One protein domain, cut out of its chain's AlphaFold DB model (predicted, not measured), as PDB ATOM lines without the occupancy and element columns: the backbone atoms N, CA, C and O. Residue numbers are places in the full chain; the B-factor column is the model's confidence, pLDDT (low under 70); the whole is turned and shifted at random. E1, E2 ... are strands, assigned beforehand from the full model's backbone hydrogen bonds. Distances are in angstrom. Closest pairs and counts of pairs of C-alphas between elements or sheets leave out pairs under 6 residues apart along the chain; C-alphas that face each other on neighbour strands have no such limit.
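What this domain is: This is residues 97 to 113 and 124 to 151 of the 151 residues of the protein "OB_RNB domain-containing protein" of Parcubacteria group bacterium GW2011_GWB1_36_5 (UniProt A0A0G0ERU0). This is a model with little regular structure: one small sheet of three short strands, E2 in the middle between E1 and E3, with unnamed stretches running on from the strands. The printed part has 45 residues with no named helix; strands E1, E2 and E3 hold 13 of them. The sheet's order is E1, E2, E3, all antiparallel, and the class is all strand. The whole is loose, with a radius of gyration of the C-alphas of 12.6 A and spans of 38 by 26 by 15 A.

How they stand to each other: E2, residues 129 to 133, is the inner strand. E1, residues 99 to 103, is its antiparallel neighbour at 155 degrees; N 102 and O 130 are 2.8 A apart, within hydrogen-bond range. E3, residues 142 to 144, forms a hairpin with E2 at 148 degrees, with N 131 and O 142 at 2.8 A, within hydrogen-bond range.

Where its parts are: E2 is 12.6 A long, E1 13.0 A and E3 6.3 A. C-alpha 99 is at (162.392, 195.794, 171.484) and C-alpha 144 at (156.876, 189.408, 162.867).

The domain as a whole: The two C-alphas farthest apart, those of Pro 112 and Lys 137, are 38.6 A apart. Residues 114 to 123 are not printed, and C-alphas 113 and 124 are 17.7 A apart across this cut. The link from E2 to E3 is short. The pLDDT is under 70 at residues 105 to 113, 124 to 126 and 151.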
ATOM      1  N   PHE A  97     167.239 189.764 169.653       92.31
ATOM      2  CA  PHE A  97     166.792 191.149 169.619       92.31
ATOM      3  C   PHE A  97     165.753 191.356 170.715       92.31
ATOM      4  O   PHE A  97     164.948 190.465 170.979       92.31
ATOM      5  N   VAL A  98     165.806 192.521 171.350       94.44
ATOM      6  CA  VAL A  98     164.826 193.001 172.323       94.44
ATOM      7  C   VAL A  98     164.288 194.318 171.779       94.44
ATOM      8  O   VAL A  98     164.976 194.999 171.016       94.44
ATOM      9  N   GLY A  99     163.037 194.638 172.078       93.75
ATOM     10  CA  GLY A  99     162.392 195.794 171.484       93.75
ATOM     11  C   GLY A  99     160.925 195.924 171.852       93.75
ATOM     12  O   GLY A  99     160.388 195.138 172.635       93.75
ATOM     13  N   VAL A 100     160.285 196.918 171.250       94.00
ATOM     14  CA  VAL A 100     158.850 197.171 171.386       94.00
ATOM     15  C   VAL A 100     158.128 196.527 170.211       94.00
ATOM     16  O   VAL A 100     158.518 196.720 169.061       94.00
ATOM     17  N   LEU A 101     157.084 195.750 170.496       92.12
ATOM     18  CA  LEU A 101     156.211 195.202 169.464       92.12
ATOM     19  C   LEU A 101     155.168 196.253 169.074       92.12
ATOM     20  O   LEU A 101     154.393 196.703 169.914       92.12
ATOM     21  N   GLU A 102     155.137 196.609 167.798       89.19
ATOM     22  CA  GLU A 102     154.152 197.500 167.198       89.19
ATOM     23  C   GLU A 102     153.319 196.760 166.153       89.19
ATOM     24  O   GLU A 102     153.761 195.783 165.548       89.19
ATOM     25  N   THR A 103     152.113 197.253 165.910       83.88
ATOM     26  CA  THR A 103     151.200 196.750 164.885       83.88
ATOM     27  C   THR A 103     150.895 197.838 163.878       83.88
ATOM     28  O   THR A 103     150.690 198.998 164.238       83.88
ATOM     29  N   SER A 104     150.803 197.462 162.602       71.50
ATOM     30  CA  SER A 104     150.145 198.331 161.632       71.50
ATOM     31  C   SER A 104     148.684 198.523 162.055       71.50
ATOM     32  O   SER A 104     148.035 197.515 162.353       71.50
ATOM     33  N   PRO A 105     148.144 199.755 162.030       65.75
ATOM     34  CA  PRO A 105     146.709 199.962 162.174       65.75
ATOM     35  C   PRO A 105     145.975 199.085 161.160       65.75
ATOM     36  O   PRO A 105     146.378 199.049 159.989       65.75
ATOM     37  N   ASP A 106     144.925 198.375 161.577       61.09
ATOM     38  CA  ASP A 106     144.088 197.688 160.601       61.09
ATOM     39  C   ASP A 106     143.468 198.764 159.700       61.09
ATOM     40  O   ASP A 106     142.855 199.727 160.163       61.09
ATOM     41  N   LEU A 107     143.626 198.616 158.385       60.22
ATOM     42  CA  LEU A 107     142.974 199.497 157.417       60.22
ATOM     43  C   LEU A 107     141.443 199.475 157.579       60.22
ATOM     44  O   LEU A 107     140.774 200.402 157.125       60.22
ATOM     45  N   ARG A 108     140.888 198.440 158.225       57.06
ATOM     46  CA  ARG A 108     139.470 198.344 158.599       57.06
ATOM     47  C   ARG A 108     139.080 199.290 159.738       57.06
ATOM     48  O   ARG A 108     137.935 199.735 159.757       57.06
ATOM     49  N   ASP A 109     140.016 199.649 160.616       58.94
ATOM     50  CA  ASP A 109     139.778 200.560 161.746       58.94
ATOM     51  C   ASP A 109     139.805 202.037 161.325       58.94
ATOM     52  O   ASP A 109     139.323 202.907 162.046       58.94
ATOM     53  N   LEU A 110     140.315 202.341 160.124       59.88
ATOM     54  CA  LEU A 110     140.396 203.706 159.587       59.88
ATOM     55  C   LEU A 110     139.077 204.228 158.985       59.88
ATOM     56  O   LEU A 110     139.051 205.311 158.399       59.88
ATOM     57  N   GLY A 111     137.974 203.493 159.139       58.28
ATOM     58  CA  GLY A 111     136.689 203.846 158.540       58.28
ATOM     59  C   GLY A 111     136.729 203.859 157.002       58.28
ATOM     60  O   GLY A 111     137.758 203.592 156.372       58.28
ATOM     61  N   PRO A 112     135.597 204.135 156.337       60.34
ATOM     62  CA  PRO A 112     135.562 204.230 154.885       60.34
ATOM     63  C   PRO A 112     136.350 205.466 154.426       60.34
ATOM     64  O   PRO A 112     135.855 206.588 154.508       60.34
ATOM     65  N   THR A 113     137.571 205.276 153.919       57.06
ATOM     66  CA  THR A 113     138.335 206.342 153.255       57.06
ATOM     67  C   THR A 113     137.993 206.348 151.757       57.06
ATOM     68  O   THR A 113     138.377 205.432 151.029       57.06
ATOM     69  N   ALA A 124     144.717 190.692 151.206       47.84
ATOM     70  CA  ALA A 124     145.809 190.292 152.116       47.84
ATOM     71  C   ALA A 124     146.027 191.245 153.311       47.84
ATOM     72  O   ALA A 124     147.158 191.556 153.665       47.84
ATOM     73  N   GLY A 125     144.953 191.753 153.923       51.12
ATOM     74  CA  GLY A 125     145.040 192.536 155.162       51.12
ATOM     75  C   GLY A 125     145.147 191.618 156.377       51.12
ATOM     76  O   GLY A 125     144.140 191.368 157.034       51.12
ATOM     77  N   GLY A 126     146.327 191.045 156.611       61.03
ATOM     78  CA  GLY A 126     146.679 190.478 157.913       61.03
ATOM     79  C   GLY A 126     147.280 191.577 158.788       61.03
ATOM     80  O   GLY A 126     147.971 192.448 158.265       61.03
ATOM     81  N   GLU A 127     147.015 191.550 160.095       71.50
ATOM     82  CA  GLU A 127     147.739 192.387 161.059       71.50
ATOM     83  C   GLU A 127     149.241 192.138 160.894       71.50
ATOM     84  O   GLU A 127     149.712 191.006 161.038       71.50
ATOM     85  N   VAL A 128     149.985 193.187 160.548       79.56
ATOM     86  CA  VAL A 128     151.436 193.116 160.436       79.56
ATOM     87  C   VAL A 128     152.034 193.609 161.741       79.56
ATOM     88  O   VAL A 128     151.726 194.718 162.182       79.56
ATOM     89  N   PHE A 129     152.898 192.796 162.341       87.00
ATOM     90  CA  PHE A 129     153.617 193.160 163.550       87.00
ATOM     91  C   PHE A 129     155.065 193.499 163.207       87.00
ATOM     92  O   PHE A 129     155.693 192.854 162.364       87.00
ATOM     93  N   PHE A 130     155.604 194.504 163.880       90.69
ATOM     94  CA  PHE A 130     156.982 194.948 163.754       90.69
ATOM     95  C   PHE A 130     157.595 194.999 165.148       90.69
ATOM     96  O   PHE A 130     157.066 195.653 166.039       90.69
ATOM     97  N   LEU A 131     158.715 194.318 165.356       92.12
ATOM     98  CA  LEU A 131     159.550 194.540 166.528       92.12
ATOM     99  C   LEU A 131     160.506 195.683 166.203       92.12
ATOM    100  O   LEU A 131     161.399 195.508 165.373       92.12
ATOM    101  N   LYS A 132     160.321 196.818 166.877       92.12
ATOM    102  CA  LYS A 132     161.272 197.927 166.896       92.12
ATOM    103  C   LYS A 132     162.392 197.610 167.875       92.12
ATOM    104  O   LYS A 132     162.132 197.618 169.083       92.12
ATOM    105  N   PRO A 133     163.608 197.296 167.404       93.00
ATOM    106  CA  PRO A 133     164.698 196.941 168.295       93.00
ATOM    107  C   PRO A 133     165.085 198.124 169.188       93.00
ATOM    108  O   PRO A 133     165.031 199.276 168.769       93.00
ATOM    109  N   ASP A 134     165.514 197.832 170.412       93.69
ATOM    110  CA  ASP A 134     166.068 198.829 171.336       93.69
ATOM    111  C   ASP A 134     167.465 199.334 170.921       93.69
ATOM    112  O   ASP A 134     167.890 200.437 171.268       93.69
ATOM    113  N   ASP A 135     168.189 198.515 170.162       90.62
ATOM    114  CA  ASP A 135     169.536 198.783 169.686       90.62
ATOM    115  C   ASP A 135     169.546 199.861 168.597       90.62
ATOM    116  O   ASP A 135     169.138 199.625 167.463       90.62
ATOM    117  N   ILE A 136     170.116 201.026 168.914       86.56
ATOM    118  CA  ILE A 136     170.224 202.175 167.999       86.56
ATOM    119  C   ILE A 136     171.017 201.887 166.715       86.56
ATOM    120  O   ILE A 136     170.978 202.685 165.777       86.56
ATOM    121  N   LYS A 137     171.788 200.792 166.670       87.06
ATOM    122  CA  LYS A 137     172.530 200.360 165.478       87.06
ATOM    123  C   LYS A 137     171.756 199.351 164.628       87.06
ATOM    124  O   LYS A 137     172.216 199.004 163.538       87.06
ATOM    125  N   MET A 138     170.580 198.908 165.076       90.44
ATOM    126  CA  MET A 138     169.601 198.272 164.202       90.44
ATOM    127  C   MET A 138     168.921 199.351 163.370       90.44
ATOM    128  O   MET A 138     168.088 200.113 163.839       90.44
ATOM    129  N   TYR A 139     169.298 199.402 162.101       87.94
ATOM    130  CA  TYR A 139     168.817 200.391 161.142       87.94
ATOM    131  C   TYR A 139     167.485 199.979 160.477       87.94
ATOM    132  O   TYR A 139     167.049 200.602 159.510       87.94
ATOM    133  N   THR A 140     166.870 198.883 160.938       88.50
ATOM    134  CA  THR A 140     165.648 198.314 160.365       88.50
ATOM    135  C   THR A 140     164.814 197.603 161.430       88.50
ATOM    136  O   THR A 140     165.365 196.978 162.340       88.50
ATOM    137  N   ASP A 141     163.494 197.680 161.280       90.12
ATOM    138  CA  ASP A 141     162.536 196.959 162.116       90.12
ATOM    139  C   ASP A 141     162.420 195.494 161.678       90.12
ATOM    140  O   ASP A 141     162.622 195.148 160.509       90.12
ATOM    141  N   ILE A 142     162.069 194.617 162.617       91.31
ATOM    142  CA  ILE A 142     161.928 193.184 162.348       91.31
ATOM    143  C   ILE A 142     160.450 192.859 162.156       91.31
ATOM    144  O   ILE A 142     159.653 192.970 163.082       91.31
ATOM    145  N   LEU A 143     160.089 192.413 160.956       90.81
ATOM    146  CA  LEU A 143     158.745 191.935 160.647       90.81
ATOM    147  C   LEU A 143     158.450 190.629 161.398       90.81
ATOM    148  O   LEU A 143     159.184 189.650 161.247       90.81
ATOM    149  N   ILE A 144     157.351 190.593 162.150       88.81
ATOM    150  CA  ILE A 144     156.876 189.408 162.867       88.81
ATOM    151  C   ILE A 144     155.514 188.988 162.292       88.81
ATOM    152  O   ILE A 144     154.536 189.726 162.404       88.81
ATOM    153  N   PRO A 145     155.416 187.801 161.667       85.81
ATOM    154  CA  PRO A 145     154.130 187.235 161.271       85.81
ATOM    155  C   PRO A 145     153.260 186.930 162.495       85.81
ATOM    156  O   PRO A 145     153.768 186.472 163.521       85.81
ATOM    157  N   LYS A 146     151.940 187.120 162.380       83.50
ATOM    158  CA  LYS A 146     150.983 186.874 163.472       83.50
ATOM    159  C   LYS A 146     151.095 185.458 164.043       83.50
ATOM    160  O   LYS A 146     150.964 185.253 165.247       83.50
ATOM    161  N   GLU A 147     151.385 184.481 163.189       84.75
ATOM    162  CA  GLU A 147     151.507 183.065 163.543       84.75
ATOM    163  C   GLU A 147     152.720 182.773 164.445       84.75
ATOM    164  O   GLU A 147     152.802 181.693 165.032       84.75
ATOM    165  N   ALA A 148     153.670 183.708 164.545       85.19
ATOM    166  CA  ALA A 148     154.887 183.570 165.338       85.19
ATOM    167  C   ALA A 148     154.778 184.154 166.759       85.19
ATOM    168  O   ALA A 148     155.667 183.899 167.565       85.19
ATOM    169  N   LEU A 149     153.724 184.913 167.087       81.19
ATOM    170  CA  LEU A 149     153.612 185.626 168.372       81.19
ATOM    171  C   LEU A 149     153.278 184.736 169.574       81.19
ATOM    172  O   LEU A 149     153.569 185.111 170.705       81.19
ATOM    173  N   TRP A 150     152.664 183.578 169.338       75.69
ATOM    174  CA  TRP A 150     152.067 182.745 170.391       75.69
ATOM    175  C   TRP A 150     152.543 181.288 170.335       75.69
ATOM    176  O   TRP A 150     151.770 180.371 170.612       75.69
ATOM    177  N   ARG A 151     153.794 181.075 169.913       58.34
ATOM    178  CA  ARG A 151     154.453 179.763 169.954       58.34
ATOM    179  C   ARG A 151     155.212 179.534 171.249       58.34
ATOM    180  O   ARG A 151     155.719 180.525 171.815       58.34
TER     181      ARG A 151